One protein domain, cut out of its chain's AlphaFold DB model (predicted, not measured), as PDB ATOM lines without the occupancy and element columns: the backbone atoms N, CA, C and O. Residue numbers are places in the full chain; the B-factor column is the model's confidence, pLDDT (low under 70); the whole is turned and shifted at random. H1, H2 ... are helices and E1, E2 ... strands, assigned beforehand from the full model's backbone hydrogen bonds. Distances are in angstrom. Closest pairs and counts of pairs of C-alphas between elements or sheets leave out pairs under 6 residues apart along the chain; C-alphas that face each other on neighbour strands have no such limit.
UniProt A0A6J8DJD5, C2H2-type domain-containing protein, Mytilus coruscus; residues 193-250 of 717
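This is residues 193 to 250 of the 717 residues of the protein "C2H2-type domain-containing protein" of Mytilus coruscus (UniProt A0A6J8DJD5). What is the main picture? This is an elongated domain with H1 at one far end and H2 toward the other; between them a ladder of two short antiparallel strands, E1 and E2, lies near the middle, with H3 beside it. The long stretch without a named element, residues 200 to 217, leads in from H1 and folds back on itself in a short pairing. What is it made of? The 58 printed residues run H1, E1, H2, E2, H3, three helices and two strands of mixed class, with under half of the residues in named elements. It is only just compact, close to loose, with a radius of gyration of the C-alphas of 12.4 A, and its C-alphas span 40 by 17 by 16 A.

Where does H1 stand? H1, residues 193 to 199, is apart from H2, residues 226 to 231, from E2, residues 238 to 240, and from H3, residues 241 to 248. How do the strands pair? E1, residues 218 to 220, and E2 are antiparallel neighbours, with 133 degrees between their directions. N 219 and O 239 are 2.8 A apart, within hydrogen-bond range, as are N 239 and O 219 at 2.8 A. What lies near H3? The closest C-alphas of E1 and H3 are those of Arg 219 and Asn 241, 6.2 A apart. H2 and H3 are close but not clearly touching, their closest C-alphas being those of Ile 227 and Leu 247 at 6.5 A; they run opposite ways at a steep tilt of 42 degrees. How do the helix backbones run? In H1 and H3 every O i to N i+4 pair is within hydrogen-bond range, and in H2 1 of 2 is.

Where does the first element begin? H1 starts at C-alpha 193, at (-41.092, 61.003, 16.467), and spans 9.9 A. Where are the strands? E1 begins at C-alpha 218, at (-40.551, 52.289, 2.037), and measures 6.8 A; E2 measures 7.1 A. How long are the later helices? H2 measures 9.2 A, and H3 measures 10.5 A, ending at C-alpha 248, at (-30.644, 50.276, -7.952).

How large is it? The two C-alphas farthest apart are those of Arg 195 and Pro 226, 40.2 A. Which links are long? The link from H1 to E1, 18 residues, is long; in it residues 204 to 205 pair antiparallel with residues 212 to 213. The link from H2 to E2 is short, and those from E1 to H2 and from E2 to H3 are tight. Is anything missing or uncertain? The printed part has no cut, its mean pLDDT is 89.6, and no printed residue is under 70 in this predicted model.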
ATOM      1  N   VAL A 193     -41.644  62.158  17.184       84.81
ATOM      2  CA  VAL A 193     -41.092  61.003  16.467       84.81
ATOM      3  C   VAL A 193     -41.275  59.725  17.281       84.81
ATOM      4  O   VAL A 193     -41.583  58.682  16.702       84.81
ATOM      5  N   TYR A 194     -41.114  59.778  18.609       86.88
ATOM      6  CA  TYR A 194     -41.462  58.660  19.488       86.88
ATOM      7  C   TYR A 194     -42.932  58.293  19.313       86.88
ATOM      8  O   TYR A 194     -43.227  57.142  18.987       86.88
ATOM      9  N   ARG A 195     -43.823  59.284  19.455       85.44
ATOM     10  CA  ARG A 195     -45.274  59.107  19.344       85.44
ATOM     11  C   ARG A 195     -45.669  58.525  17.989       85.44
ATOM     12  O   ARG A 195     -46.275  57.458  17.933       85.44
ATOM     13  N   TYR A 196     -45.187  59.131  16.906       87.44
ATOM     14  CA  TYR A 196     -45.382  58.625  15.550       87.44
ATOM     15  C   TYR A 196     -44.940  57.165  15.403       87.44
ATOM     16  O   TYR A 196     -45.653  56.349  14.822       87.44
ATOM     17  N   LYS A 197     -43.778  56.792  15.954       87.44
ATOM     18  CA  LYS A 197     -43.268  55.422  15.831       87.44
ATOM     19  C   LYS A 197     -44.102  54.388  16.568       87.44
ATOM     20  O   LYS A 197     -44.176  53.256  16.087       87.44
ATOM     21  N   ILE A 198     -44.653  54.735  17.726       88.31
ATOM     22  CA  ILE A 198     -45.447  53.805  18.533       88.31
ATOM     23  C   ILE A 198     -46.904  53.724  18.072       88.31
ATOM     24  O   ILE A 198     -47.515  52.692  18.283       88.31
ATOM     25  N   GLU A 199     -47.438  54.765  17.430       86.31
ATOM     26  CA  GLU A 199     -48.811  54.792  16.899       86.31
ATOM     27  C   GLU A 199     -48.880  54.335  15.430       86.31
ATOM     28  O   GLU A 199     -49.936  53.961  14.924       86.31
ATOM     29  N   SER A 200     -47.750  54.330  14.713       87.25
ATOM     30  CA  SER A 200     -47.704  53.871  13.324       87.25
ATOM     31  C   SER A 200     -48.016  52.381  13.197       87.25
ATOM     32  O   SER A 200     -47.471  51.552  13.927       87.25
ATOM     33  N   VAL A 201     -48.772  52.034  12.159       88.44
ATOM     34  CA  VAL A 201     -49.047  50.650  11.763       88.44
ATOM     35  C   VAL A 201     -48.402  50.339  10.406       88.44
ATOM     36  O   VAL A 201     -48.258  51.238   9.567       88.44
ATOM     37  N   PRO A 202     -47.974  49.091  10.157       89.00
ATOM     38  CA  PRO A 202     -47.371  48.718   8.885       89.00
ATOM     39  C   PRO A 202     -48.461  48.569   7.808       89.00
ATOM     40  O   PRO A 202     -49.115  47.536   7.724       89.00
ATOM     41  N   LYS A 203     -48.675  49.615   6.998       87.31
ATOM     42  CA  LYS A 203     -49.707  49.644   5.934       87.31
ATOM     43  C   LYS A 203     -49.174  49.339   4.536       87.31
ATOM     44  O   LYS A 203     -49.948  49.042   3.635       87.31
ATOM     45  N   PHE A 204     -47.865  49.447   4.333       90.19
ATOM     46  CA  PHE A 204     -47.277  49.355   3.002       90.19
ATOM     47  C   PHE A 204     -46.805  47.938   2.716       90.19
ATOM     48  O   PHE A 204     -46.318  47.240   3.605       90.19
ATOM     49  N   VAL A 205     -46.886  47.526   1.456       90.75
ATOM     50  CA  VAL A 205     -46.378  46.235   0.997       90.75
ATOM     51  C   VAL A 205     -45.310  46.492  -0.052       90.75
ATOM     52  O   VAL A 205     -45.507  47.270  -0.974       90.75
ATOM     53  N   CYS A 206     -44.153  45.850   0.091       91.75
ATOM     54  CA  CYS A 206     -43.108  45.915  -0.925       91.75
ATOM     55  C   CYS A 206     -43.590  45.238  -2.218       91.75
ATOM     56  O   CYS A 206     -43.774  44.022  -2.216       91.75
ATOM     57  N   ASN A 207     -43.683  45.949  -3.339       91.12
ATOM     58  CA  ASN A 207     -44.084  45.373  -4.629       91.12
ATOM     59  C   ASN A 207     -43.157  44.228  -5.075       91.12
ATOM     60  O   ASN A 207     -43.629  43.251  -5.651       91.12
ATOM     61  N   CYS A 208     -41.872  44.298  -4.708       90.06
ATOM     62  CA  CYS A 208     -40.835  43.343  -5.101       90.06
ATOM     63  C   CYS A 208     -40.797  42.047  -4.260       90.06
ATOM     64  O   CYS A 208     -40.702  40.948  -4.803       90.06
ATOM     65  N   CYS A 209     -40.821  42.150  -2.923       86.88
ATOM     66  CA  CYS A 209     -40.698  40.992  -2.016       86.88
ATOM     67  C   CYS A 209     -41.942  40.718  -1.163       86.88
ATOM     68  O   CYS A 209     -41.905  39.834  -0.311       86.88
ATOM     69  N   LYS A 210     -43.003  41.510  -1.346       87.50
ATOM     70  CA  LYS A 210     -44.298  41.429  -0.652       87.50
ATOM     71  C   LYS A 210     -44.218  41.471   0.878       87.50
ATOM     72  O   LYS A 210     -45.149  41.072   1.567       87.50
ATOM     73  N   LYS A 211     -43.115  41.989   1.424       87.19
ATOM     74  CA  LYS A 211     -42.951  42.241   2.860       87.19
ATOM     75  C   LYS A 211     -43.856  43.393   3.307       87.19
ATOM     76  O   LYS A 211     -43.898  44.405   2.608       87.19
ATOM     77  N   ILE A 212     -44.501  43.263   4.467       87.25
ATOM     78  CA  ILE A 212     -45.245  44.350   5.114       87.25
ATOM     79  C   ILE A 212     -44.274  45.349   5.767       87.25
ATOM     80  O   ILE A 212     -43.270  44.959   6.373       87.25
ATOM     81  N   LEU A 213     -44.534  46.643   5.601       89.44
ATOM     82  CA  LEU A 213     -43.611  47.731   5.905       89.44
ATOM     83  C   LEU A 213     -44.316  48.876   6.629       89.44
ATOM     84  O   LEU A 213     -45.444  49.256   6.310       89.44
ATOM     85  N   PHE A 214     -43.578  49.491   7.548       89.94
ATOM     86  CA  PHE A 214     -43.890  50.835   8.030       89.94
ATOM     87  C   PHE A 214     -43.511  51.876   6.972       89.94
ATOM     88  O   PHE A 214     -42.637  51.627   6.138       89.94
ATOM     89  N   SER A 215     -44.128  53.053   7.041       87.94
ATOM     90  CA  SER A 215     -43.872  54.192   6.149       87.94
ATOM     91  C   SER A 215     -42.384  54.502   5.976       87.94
ATOM     92  O   SER A 215     -41.928  54.710   4.862       87.94
ATOM     93  N   GLU A 216     -41.573  54.457   7.034       87.31
ATOM     94  CA  GLU A 216     -40.153  54.842   6.944       87.31
ATOM     95  C   GLU A 216     -39.268  53.743   6.335       87.31
ATOM     96  O   GLU A 216     -38.069  53.930   6.097       87.31
ATOM     97  N   GLN A 217     -39.836  52.557   6.121       89.88
ATOM     98  CA  GLN A 217     -39.155  51.419   5.513       89.88
ATOM     99  C   GLN A 217     -39.384  51.339   4.001       89.88
ATOM    100  O   GLN A 217     -38.779  50.474   3.352       89.88
ATOM    101  N   THR A 218     -40.226  52.219   3.457       92.81
ATOM    102  CA  THR A 218     -40.551  52.289   2.037       92.81
ATOM    103  C   THR A 218     -39.568  53.176   1.276       92.81
ATOM    104  O   THR A 218     -38.925  54.084   1.808       92.81
ATOM    105  N   ARG A 219     -39.419  52.869  -0.008       94.69
ATOM    106  CA  ARG A 219     -38.735  53.663  -1.023       94.69
ATOM    107  C   ARG A 219     -39.551  53.573  -2.298       94.69
ATOM    108  O   ARG A 219     -40.095  52.513  -2.585       94.69
ATOM    109  N   VAL A 220     -39.586  54.660  -3.055       94.00
ATOM    110  CA  VAL A 220     -40.236  54.707  -4.364       94.00
ATOM    111  C   VAL A 220     -39.168  54.577  -5.441       94.00
ATOM    112  O   VAL A 220     -38.090  55.172  -5.328       94.00
ATOM    113  N   ILE A 221     -39.428  53.764  -6.461       92.69
ATOM    114  CA  ILE A 221     -38.529  53.642  -7.608       92.69
ATOM    115  C   ILE A 221     -38.690  54.873  -8.497       92.69
ATOM    116  O   ILE A 221     -39.754  55.087  -9.061       92.69
ATOM    117  N   ALA A 222     -37.630  55.674  -8.612       88.62
ATOM    118  CA  ALA A 222     -37.660  56.942  -9.345       88.62
ATOM    119  C   ALA A 222     -37.196  56.833 -10.807       88.62
ATOM    120  O   ALA A 222     -37.481  57.713 -11.607       88.62
ATOM    121  N   SER A 223     -36.446  55.787 -11.154       86.62
ATOM    122  CA  SER A 223     -35.828  55.639 -12.473       86.62
ATOM    123  C   SER A 223     -35.971  54.213 -12.974       86.62
ATOM    124  O   SER A 223     -35.790  53.274 -12.192       86.62
ATOM    125  N   ASP A 224     -36.235  54.065 -14.270       86.25
ATOM    126  CA  ASP A 224     -36.319  52.756 -14.907       86.25
ATOM    127  C   ASP A 224     -34.946  52.055 -14.942       86.25
ATOM    128  O   ASP A 224     -33.886  52.689 -14.955       86.25
ATOM    129  N   ASN A 225     -34.959  50.726 -14.904       86.31
ATOM    130  CA  ASN A 225     -33.781  49.871 -14.989       86.31
ATOM    131  C   ASN A 225     -34.203  48.507 -15.577       86.31
ATOM    132  O   ASN A 225     -35.231  47.971 -15.160       86.31
ATOM    133  N   PRO A 226     -33.413  47.886 -16.478       88.25
ATOM    134  CA  PRO A 226     -33.711  46.564 -17.037       88.25
ATOM    135  C   PRO A 226     -34.136  45.497 -16.014       88.25
ATOM    136  O   PRO A 226     -35.012  44.679 -16.301       88.25
ATOM    137  N   ILE A 227     -33.567  45.514 -14.801       90.69
ATOM    138  CA  ILE A 227     -33.908  44.545 -13.750       90.69
ATOM    139  C   ILE A 227     -35.340  44.685 -13.226       90.69
ATOM    140  O   ILE A 227     -35.875  43.726 -12.669       90.69
ATOM    141  N   LEU A 228     -35.969  45.852 -13.386       89.44
ATOM    142  CA  LEU A 228     -37.327  46.119 -12.911       89.44
ATOM    143  C   LEU A 228     -38.347  45.235 -13.628       89.44
ATOM    144  O   LEU A 228     -39.192  44.633 -12.967       89.44
ATOM    145  N   LYS A 229     -38.184  45.041 -14.945       88.00
ATOM    146  CA  LYS A 229     -39.014  44.123 -15.743       88.00
ATOM    147  C   LYS A 229     -38.938  42.691 -15.211       88.00
ATOM    148  O   LYS A 229     -39.960  42.035 -15.047       88.00
ATOM    149  N   VAL A 230     -37.732  42.224 -14.873       87.06
ATOM    150  CA  VAL A 230     -37.512  40.878 -14.310       87.06
ATOM    151  C   VAL A 230     -38.100  40.755 -12.904       87.06
ATOM    152  O   VAL A 230     -38.648  39.717 -12.540       87.06
ATOM    153  N   ALA A 231     -37.993  41.813 -12.102       85.62
ATOM    154  CA  ALA A 231     -38.553  41.860 -10.759       85.62
ATOM    155  C   ALA A 231     -40.075  42.101 -10.735       85.62
ATOM    156  O   ALA A 231     -40.637  42.080  -9.640       85.62
ATOM    157  N   GLN A 232     -40.707  42.333 -11.896       88.75
ATOM    158  CA  GLN A 232     -42.093  42.799 -12.053       88.75
ATOM    159  C   GLN A 232     -42.415  43.994 -11.151       88.75
ATOM    160  O   GLN A 232     -43.394  44.009 -10.407       88.75
ATOM    161  N   VAL A 233     -41.532  44.988 -11.190       90.38
ATOM    162  CA  VAL A 233     -41.700  46.261 -10.493       90.38
ATOM    163  C   VAL A 233     -41.653  47.374 -11.532       90.38
ATOM    164  O   VAL A 233     -40.947  47.262 -12.529       90.38
ATOM    165  N   THR A 234     -42.398  48.442 -11.306       91.94
ATOM    166  CA  THR A 234     -42.492  49.607 -12.186       91.94
ATOM    167  C   THR A 234     -41.926  50.857 -11.515       91.94
ATOM    168  O   THR A 234     -41.623  50.878 -10.317       91.94
ATOM    169  N   VAL A 235     -41.727  51.917 -12.298       90.44
ATOM    170  CA  VAL A 235     -41.448  53.249 -11.744       90.44
ATOM    171  C   VAL A 235     -42.658  53.677 -10.906       90.44
ATOM    172  O   VAL A 235     -43.789  53.371 -11.258       90.44
ATOM    173  N   ASN A 236     -42.416  54.363  -9.791       92.44
ATOM    174  CA  ASN A 236     -43.394  54.727  -8.757       92.44
ATOM    175  C   ASN A 236     -43.851  53.595  -7.821       92.44
ATOM    176  O   ASN A 236     -44.512  53.881  -6.821       92.44
ATOM    177  N   ASP A 237     -43.436  52.345  -8.042       93.69
ATOM    178  CA  ASP A 237     -43.745  51.274  -7.095       93.69
ATOM    179  C   ASP A 237     -43.022  51.444  -5.755       93.69
ATOM    180  O   ASP A 237     -41.871  51.898  -5.660       93.69
ATOM    181  N   ILE A 238     -43.699  50.983  -4.703       94.88
ATOM    182  CA  ILE A 238     -43.194  50.996  -3.337       94.88
ATOM    183  C   ILE A 238     -42.378  49.731  -3.077       94.88
ATOM    184  O   ILE A 238     -42.856  48.603  -3.167       94.88
ATOM    185  N   VAL A 239     -41.123  49.894  -2.669       94.62
ATOM    186  CA  VAL A 239     -40.228  48.788  -2.322       94.62
ATOM    187  C   VAL A 239     -39.566  48.994  -0.965       94.62
ATOM    188  O   VAL A 239     -39.400  50.112  -0.483       94.62
ATOM    189  N   CYS A 240     -39.154  47.904  -0.317       92.69
ATOM    190  CA  CYS A 240     -38.391  47.999   0.924       92.69
ATOM    191  C   CYS A 240     -36.959  48.493   0.657       92.69
ATOM    192  O   CYS A 240     -36.405  48.275  -0.423       92.69
ATOM    193  N   ASN A 241     -36.308  49.064   1.677       91.69
ATOM    194  CA  ASN A 241     -34.911  49.525   1.586       91.69
ATOM    195  C   ASN A 241     -33.933  48.468   1.021       91.69
ATOM    196  O   ASN A 241     -32.999  48.815   0.300       91.69
ATOM    197  N   PHE A 242     -34.122  47.181   1.335       90.31
ATOM    198  CA  PHE A 242     -33.263  46.111   0.813       90.31
ATOM    199  C   PHE A 242     -33.453  45.904  -0.695       90.31
ATOM    200  O   PHE A 242     -32.473  45.914  -1.440       90.31
ATOM    201  N   CYS A 243     -34.705  45.757  -1.142       91.12
ATOM    202  CA  CYS A 243     -35.037  45.586  -2.555       91.12
ATOM    203  C   CYS A 243     -34.610  46.808  -3.362       91.12
ATOM    204  O   CYS A 243     -33.947  46.642  -4.378       91.12
ATOM    205  N   PHE A 244     -34.877  48.018  -2.864       93.06
ATOM    206  CA  PHE A 244     -34.446  49.260  -3.507       93.06
ATOM    207  C   PHE A 244     -32.937  49.281  -3.773       93.06
ATOM    208  O   PHE A 244     -32.503  49.509  -4.897       93.06
ATOM    209  N   ASN A 245     -32.122  48.978  -2.755       92.06
ATOM    210  CA  ASN A 245     -30.664  48.986  -2.891       92.06
ATOM    211  C   ASN A 245     -30.147  47.926  -3.874       92.06
ATOM    212  O   ASN A 245     -29.116  48.131  -4.508       92.06
ATOM    213  N   LYS A 246     -30.825  46.784  -3.988       91.25
ATOM    214  CA  LYS A 246     -30.463  45.719  -4.931       91.25
ATOM    215  C   LYS A 246     -30.873  46.081  -6.363       91.25
ATOM    216  O   LYS A 246     -30.016  46.061  -7.243       91.25
ATOM    217  N   LEU A 247     -32.114  46.530  -6.560       91.62
ATOM    218  CA  LEU A 247     -32.638  46.970  -7.858       91.62
ATOM    219  C   LEU A 247     -31.847  48.161  -8.414       91.62
ATOM    220  O   LEU A 247     -31.458  48.146  -9.576       91.62
ATOM    221  N   LYS A 248     -31.496  49.139  -7.567       90.50
ATOM    222  CA  LYS A 248     -30.644  50.276  -7.952       90.50
ATOM    223  C   LYS A 248     -29.280  49.839  -8.500       90.50
ATOM    224  O   LYS A 248     -28.737  50.500  -9.375       90.50
ATOM    225  N   ASN A 249     -28.739  48.729  -8.003       89.56
ATOM    226  CA  ASN A 249     -27.470  48.162  -8.462       89.56
ATOM    227  C   ASN A 249     -27.639  47.160  -9.621       89.56
ATOM    228  O   ASN A 249     -26.704  46.416  -9.897       89.56
ATOM    229  N   ASN A 250     -28.807  47.114 -10.278       88.69
ATOM    230  CA  ASN A 250     -29.119  46.169 -11.357       88.69
ATOM    231  C   ASN A 250     -29.003  44.687 -10.922       88.69
ATOM    232  O   ASN A 250     -28.618  43.819 -11.700       88.69
TER     233      ASN A 250